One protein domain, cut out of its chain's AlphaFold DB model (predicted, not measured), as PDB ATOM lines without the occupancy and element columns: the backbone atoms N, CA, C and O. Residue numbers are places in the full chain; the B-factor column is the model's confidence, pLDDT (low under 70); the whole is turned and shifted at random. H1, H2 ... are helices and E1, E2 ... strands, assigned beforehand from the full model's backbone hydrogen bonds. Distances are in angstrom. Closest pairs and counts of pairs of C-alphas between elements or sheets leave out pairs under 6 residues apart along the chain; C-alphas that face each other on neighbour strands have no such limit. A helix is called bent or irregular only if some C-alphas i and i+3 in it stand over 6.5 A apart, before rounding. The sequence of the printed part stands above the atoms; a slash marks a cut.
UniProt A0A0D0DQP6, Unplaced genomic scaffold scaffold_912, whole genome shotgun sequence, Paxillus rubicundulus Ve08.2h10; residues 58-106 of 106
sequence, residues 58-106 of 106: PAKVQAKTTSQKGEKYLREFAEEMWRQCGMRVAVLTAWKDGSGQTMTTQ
ATOM      1  N   PRO A  58     -14.290 -13.465  30.432       86.25
ATOM      2  CA  PRO A  58     -13.391 -12.316  30.450       86.25
ATOM      3  C   PRO A  58     -14.012 -11.119  31.183       86.25
ATOM      4  O   PRO A  58     -15.213 -10.874  31.063       86.25
ATOM      5  N   ALA A  59     -13.202 -10.325  31.892       83.69
ATOM      6  CA  ALA A  59     -13.693  -9.203  32.704       83.69
ATOM      7  C   ALA A  59     -14.597  -8.237  31.912       83.69
ATOM      8  O   ALA A  59     -15.623  -7.789  32.410       83.69
ATOM      9  N   LYS A  60     -14.278  -7.994  30.634       83.69
ATOM     10  CA  LYS A  60     -15.097  -7.177  29.727       83.69
ATOM     11  C   LYS A  60     -16.480  -7.780  29.450       83.69
ATOM     12  O   LYS A  60     -17.456  -7.045  29.324       83.69
ATOM     13  N   VAL A  61     -16.573  -9.107  29.353       85.00
ATOM     14  CA  VAL A  61     -17.842  -9.833  29.177       85.00
ATOM     15  C   VAL A  61     -18.658  -9.786  30.465       85.00
ATOM     16  O   VAL A  61     -19.861  -9.536  30.398       85.00
ATOM     17  N   GLN A  62     -18.011  -9.945  31.624       83.69
ATOM     18  CA  GLN A  62     -18.665  -9.790  32.927       83.69
ATOM     19  C   GLN A  62     -19.227  -8.374  33.089       83.69
ATOM     20  O   GLN A  62     -20.428  -8.223  33.282       83.69
ATOM     21  N   ALA A  63     -18.400  -7.343  32.892       85.12
ATOM     22  CA  ALA A  63     -18.798  -5.940  32.987       85.12
ATOM     23  C   ALA A  63     -19.977  -5.610  32.061       85.12
ATOM     24  O   ALA A  63     -20.971  -5.033  32.494       85.12
ATOM     25  N   LYS A  64     -19.905  -6.033  30.791       86.69
ATOM     26  CA  LYS A  64     -20.993  -5.830  29.826       86.69
ATOM     27  C   LYS A  64     -22.278  -6.525  30.272       86.69
ATOM     28  O   LYS A  64     -23.347  -5.930  30.193       86.69
ATOM     29  N   THR A  65     -22.180  -7.773  30.724       86.19
ATOM     30  CA  THR A  65     -23.349  -8.555  31.140       86.19
ATOM     31  C   THR A  65     -23.994  -7.950  32.382       86.19
ATOM     32  O   THR A  65     -25.211  -7.776  32.395       86.19
ATOM     33  N   THR A  66     -23.202  -7.554  33.380       84.94
ATOM     34  CA  THR A  66     -23.712  -6.912  34.596       84.94
ATOM     35  C   THR A  66     -24.375  -5.574  34.286       84.94
ATOM     36  O   THR A  66     -25.507  -5.363  34.708       84.94
ATOM     37  N   SER A  67     -23.761  -4.713  33.469       82.12
ATOM     38  CA  SER A  67     -24.376  -3.430  33.101       82.12
ATOM     39  C   SER A  67     -25.653  -3.582  32.266       82.12
ATOM     40  O   SER A  67     -26.532  -2.733  32.338       82.12
ATOM     41  N   GLN A  68     -25.773  -4.639  31.453       85.31
ATOM     42  CA  GLN A  68     -26.941  -4.835  30.584       85.31
ATOM     43  C   GLN A  68     -28.089  -5.591  31.253       85.31
ATOM     44  O   GLN A  68     -29.249  -5.373  30.908       85.31
ATOM     45  N   LYS A  69     -27.773  -6.545  32.132       86.25
ATOM     46  CA  LYS A  69     -28.747  -7.514  32.653       86.25
ATOM     47  C   LYS A  69     -28.790  -7.584  34.174       86.25
ATOM     48  O   LYS A  69     -29.737  -8.164  34.694       86.25
ATOM     49  N   GLY A  70     -27.805  -7.014  34.870       85.31
ATOM     50  CA  GLY A  70     -27.677  -7.100  36.324       85.31
ATOM     51  C   GLY A  70     -28.920  -6.578  37.031       85.31
ATOM     52  O   GLY A  70     -29.583  -7.343  37.716       85.31
ATOM     53  N   GLU A  71     -29.302  -5.322  36.783       85.25
ATOM     54  CA  GLU A  71     -30.483  -4.722  37.422       85.25
ATOM     55  C   GLU A  71     -31.768  -5.510  37.137       85.25
ATOM     56  O   GLU A  71     -32.541  -5.799  38.051       85.25
ATOM     57  N   LYS A  72     -31.977  -5.918  35.878       88.62
ATOM     58  CA  LYS A  72     -33.148  -6.711  35.488       88.62
ATOM     59  C   LYS A  72     -33.216  -8.024  36.271       88.62
ATOM     60  O   LYS A  72     -34.259  -8.337  36.831       88.62
ATOM     61  N   TYR A  73     -32.104  -8.754  36.340       88.12
ATOM     62  CA  TYR A  73     -32.033 -10.017  37.067       88.12
ATOM     63  C   TYR A  73     -32.308  -9.837  38.564       88.12
ATOM     64  O   TYR A  73     -33.054 -10.610  39.153       88.12
ATOM     65  N   LEU A  74     -31.741  -8.795  39.180       89.88
ATOM     66  CA  LEU A  74     -31.961  -8.488  40.596       89.88
ATOM     67  C   LEU A  74     -33.425  -8.171  40.898       89.88
ATOM     68  O   LEU A  74     -33.955  -8.616  41.915       89.88
ATOM     69  N   ARG A  75     -34.076  -7.417  40.007       89.44
ATOM     70  CA  ARG A  75     -35.494  -7.084  40.126       89.44
ATOM     71  C   ARG A  75     -36.364  -8.329  40.006       89.44
ATOM     72  O   ARG A  75     -37.183  -8.566  40.886       89.44
ATOM     73  N   GLU A  76     -36.136  -9.142  38.977       91.88
ATOM     74  CA  GLU A  76     -36.846 -10.413  38.783       91.88
ATOM     75  C   GLU A  76     -36.654 -11.337  39.991       91.88
ATOM     76  O   GLU A  76     -37.614 -11.920  40.483       91.88
ATOM     77  N   PHE A  77     -35.438 -11.414  40.534       89.12
ATOM     78  CA  PHE A  77     -35.162 -12.180  41.745       89.12
ATOM     79  C   PHE A  77     -35.949 -11.661  42.958       89.12
ATOM     80  O   PHE A  77     -36.586 -12.446  43.657       89.12
ATOM     81  N   ALA A  78     -35.945 -10.350  43.209       90.56
ATOM     82  CA  ALA A  78     -36.684  -9.762  44.326       90.56
ATOM     83  C   ALA A  78     -38.207  -9.953  44.185       90.56
ATOM     84  O   ALA A  78     -38.885 -10.255  45.169       90.56
ATOM     85  N   GLU A  79     -38.742  -9.819  42.969       91.00
ATOM     86  CA  GLU A  79     -40.152 -10.082  42.654       91.00
ATOM     87  C   GLU A  79     -40.516 -11.551  42.888       91.00
ATOM     88  O   GLU A  79     -41.557 -11.844  43.480       91.00
ATOM     89  N   GLU A  80     -39.648 -12.476  42.483       88.94
ATOM     90  CA  GLU A  80     -39.861 -13.910  42.662       88.94
ATOM     91  C   GLU A  80     -39.828 -14.312  44.138       88.94
ATOM     92  O   GLU A  80     -40.688 -15.064  44.598       88.94
ATOM     93  N   MET A  81     -38.890 -13.758  44.909       89.50
ATOM     94  CA  MET A  81     -38.805 -13.980  46.356       89.50
ATOM     95  C   MET A  81     -40.036 -13.442  47.090       89.50
ATOM     96  O   MET A  81     -40.518 -14.072  48.035       89.50
ATOM     97  N   TRP A  82     -40.594 -12.319  46.637       89.88
ATOM     98  CA  TRP A  82     -41.862 -11.827  47.163       89.88
ATOM     99  C   TRP A  82     -43.022 -12.755  46.788       89.88
ATOM    100  O   TRP A  82     -43.791 -13.157  47.661       89.88
ATOM    101  N   ARG A  83     -43.138 -13.130  45.510       87.00
ATOM    102  CA  ARG A  83     -44.249 -13.942  44.998       87.00
ATOM    103  C   ARG A  83     -44.272 -15.349  45.589       87.00
ATOM    104  O   ARG A  83     -45.335 -15.822  45.981       87.00
ATOM    105  N   GLN A  84     -43.129 -16.029  45.625       83.81
ATOM    106  CA  GLN A  84     -43.080 -17.431  46.040       83.81
ATOM    107  C   GLN A  84     -42.833 -17.615  47.535       83.81
ATOM    108  O   GLN A  84     -43.346 -18.569  48.108       83.81
ATOM    109  N   CYS A  85     -42.091 -16.706  48.171       84.75
ATOM    110  CA  CYS A  85     -41.662 -16.880  49.560       84.75
ATOM    111  C   CYS A  85     -42.249 -15.829  50.517       84.75
ATOM    112  O   CYS A  85     -41.956 -15.876  51.710       84.75
ATOM    113  N   GLY A  86     -43.013 -14.843  50.024       87.38
ATOM    114  CA  GLY A  86     -43.504 -13.721  50.836       87.38
ATOM    115  C   GLY A  86     -42.385 -12.843  51.410       87.38
ATOM    116  O   GLY A  86     -42.609 -12.072  52.344       87.38
ATOM    117  N   MET A  87     -41.162 -12.963  50.883       90.44
ATOM    118  CA  MET A  87     -39.965 -12.346  51.445       90.44
ATOM    119  C   MET A  87     -39.644 -11.034  50.733       90.44
ATOM    120  O   MET A  87     -39.638 -10.959  49.507       90.44
ATOM    121  N   ARG A  88     -39.334  -9.988  51.503       92.50
ATOM    122  CA  ARG A  88     -38.786  -8.737  50.965       92.50
ATOM    123  C   ARG A  88     -37.265  -8.840  50.920       92.50
ATOM    124  O   ARG A  88     -36.645  -9.134  51.937       92.50
ATOM    125  N   VAL A  89     -36.680  -8.575  49.756       90.06
ATOM    126  CA  VAL A  89     -35.228  -8.608  49.541       90.06
ATOM    127  C   VAL A  89     -34.766  -7.242  49.045       90.06
ATOM    128  O   VAL A  89     -35.342  -6.699  48.106       90.06
ATOM    129  N   ALA A  90     -33.725  -6.698  49.672       88.56
ATOM    130  CA  ALA A  90     -32.976  -5.549  49.171       88.56
ATOM    131  C   ALA A  90     -31.601  -6.043  48.707       88.56
ATOM    132  O   ALA A  90     -30.963  -6.810  49.433       88.56
ATOM    133  N   VAL A  91     -31.148  -5.631  47.520       85.69
ATOM    134  CA  VAL A  91     -29.865  -6.091  46.970       85.69
ATOM    135  C   VAL A  91     -28.936  -4.917  46.705       85.69
ATOM    136  O   VAL A  91     -29.150  -4.142  45.785       85.69
ATOM    137  N   LEU A  92     -27.855  -4.842  47.478       86.62
ATOM    138  CA  LEU A  92     -26.732  -3.955  47.194       86.62
ATOM    139  C   LEU A  92     -25.814  -4.639  46.186       86.62
ATOM    140  O   LEU A  92     -25.391  -5.775  46.413       86.62
ATOM    141  N   THR A  93     -25.476  -3.961  45.092       83.81
ATOM    142  CA  THR A  93     -24.572  -4.533  44.088       83.81
ATOM    143  C   THR A  93     -23.389  -3.646  43.779       83.81
ATOM    144  O   THR A  93     -23.481  -2.421  43.759       83.81
ATOM    145  N   ALA A  94     -22.260  -4.308  43.534       86.88
ATOM    146  CA  ALA A  94     -21.026  -3.689  43.104       86.88
ATOM    147  C   ALA A  94     -20.394  -4.517  41.984       86.88
ATOM    148  O   ALA A  94     -20.361  -5.748  42.057       86.88
ATOM    149  N   TRP A  95     -19.884  -3.862  40.945       83.38
ATOM    150  CA  TRP A  95     -19.172  -4.534  39.855       83.38
ATOM    151  C   TRP A  95     -18.088  -3.648  39.261       83.38
ATOM    152  O   TRP A  95     -18.111  -2.431  39.418       83.38
ATOM    153  N   LYS A  96     -17.130  -4.264  38.563       84.50
ATOM    154  CA  LYS A  96     -16.161  -3.520  37.754       84.50
ATOM    155  C   LYS A  96     -16.729  -3.259  36.369       84.50
ATOM    156  O   LYS A  96     -17.252  -4.177  35.736       84.50
ATOM    157  N   ASP A  97     -16.618  -2.027  35.901       83.00
ATOM    158  CA  ASP A  97     -16.977  -1.663  34.536       83.00
ATOM    159  C   ASP A  97     -15.875  -2.068  33.530       83.00
ATOM    160  O   ASP A  97     -14.871  -2.697  33.877       83.00
ATOM    161  N   GLY A  98     -16.055  -1.714  32.253       77.00
ATOM    162  CA  GLY A  98     -15.080  -2.020  31.201       77.00
ATOM    163  C   GLY A  98     -13.718  -1.330  31.363       77.00
ATOM    164  O   GLY A  98     -12.761  -1.766  30.723       77.00
ATOM    165  N   SER A  99     -13.627  -0.291  32.200       82.94
ATOM    166  CA  SER A  99     -12.385   0.415  32.537       82.94
ATOM    167  C   SER A  99     -11.712  -0.133  33.805       82.94
ATOM    168  O   SER A  99     -10.559   0.187  34.087       82.94
ATOM    169  N   GLY A 100     -12.405  -1.002  34.549       79.56
ATOM    170  CA  GLY A 100     -11.954  -1.539  35.830       79.56
ATOM    171  C   GLY A 100     -12.379  -0.698  37.037       79.56
ATOM    172  O   GLY A 100     -12.026  -1.061  38.164       79.56
ATOM    173  N   GLN A 101     -13.146   0.376  36.829       87.31
ATOM    174  CA  GLN A 101     -13.727   1.201  37.885       87.31
ATOM    175  C   GLN A 101     -14.819   0.425  38.624       87.31
ATOM    176  O   GLN A 101     -15.604  -0.301  38.017       87.31
ATOM    177  N   THR A 102     -14.873   0.577  39.949       88.31
ATOM    178  CA  THR A 102     -15.937  -0.030  40.760       88.31
ATOM    179  C   THR A 102     -17.193   0.831  40.690       88.31
ATOM    180  O   THR A 102     -17.167   1.998  41.068       88.31
ATOM    181  N   MET A 103     -18.280   0.229  40.227       86.25
ATOM    182  CA  MET A 103     -19.631   0.776  40.212       86.25
ATOM    183  C   MET A 103     -20.422   0.196  41.382       86.25
ATOM    184  O   MET A 103     -20.208  -0.963  41.740       86.25
ATOM    185  N   THR A 104     -21.346   0.972  41.949       83.31
ATOM    186  CA  THR A 104     -22.242   0.528  43.027       83.31
ATOM    187  C   THR A 104     -23.668   1.002  42.777       83.31
ATOM    188  O   THR A 104     -23.857   2.146  42.366       83.31
ATOM    189  N   THR A 105     -24.663   0.173  43.085       76.56
ATOM    190  CA  THR A 105     -26.071   0.591  43.175       76.56
ATOM    191  C   THR A 105     -26.771  -0.101  44.342       76.56
ATOM    192  O   THR A 105     -26.373  -1.195  44.758       76.56
ATOM    193  N   GLN A 106     -27.796   0.568  44.865       64.25
ATOM    194  CA  GLN A 106     -28.732   0.063  45.868       64.25
ATOM    195  C   GLN A 106     -30.070  -0.287  45.222       64.25
ATOM    196  O   GLN A 106     -30.372   0.320  44.169       64.25
TER     197      GLN A 106
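This is residues 58 to 106 of the 106 residues of an uncharacterized protein of Paxillus rubicundulus Ve08.2h10 (UniProt A0A0D0DQP6). One long bent helix, H1, makes the length of a rod; the chain then folds back, and a small hairpin of two strands, E1 and E2, sits by the helix's first arm, with E1 the nearer strand. The printed part has 49 residues, in the order H1, E1, E2; the sheet E1 - E2 is antiparallel and the class is mixed, helices and strands. It is loose, with a radius of gyration of the C-alphas of 12.7 A, and spans 39 by 16 by 12 A.

H1, residues 59 to 85, was assigned as one helix by its hydrogen bonds but is bent: C-alphas 68 and 71 are 7.7 A apart. Its arms, H1a and H1b, stand at a steep tilt of 62 degrees, and in both every O i to N i+4 pair is within hydrogen-bond range. The closest C-alphas of H1a and E1, residues 93 to 96, are those of Ala 63 and Lys 96, 6.0 A apart. E1 and E2, residues 102 to 105, form a hairpin at 157 degrees; N 95 and O 103 are 3.0 A apart, within hydrogen-bond range. H1a and H1b are apart from E2.

H1a, residues 59 to 68, begins at C-alpha 59 (-13.693, -9.203, 32.704) and is 14.1 A long. H1b, residues 71 to 85, is 20.5 A long. E1 measures 10.6 A and E2 10.4 A, ending at C-alpha 105 (-26.071, 0.591, 43.175).

The C-alphas farthest apart, of Gly 86 and Ser 99, are 38.8 A apart. The printed part has no cut and no long link. Residue 106, the chain's last, is under pLDDT 70.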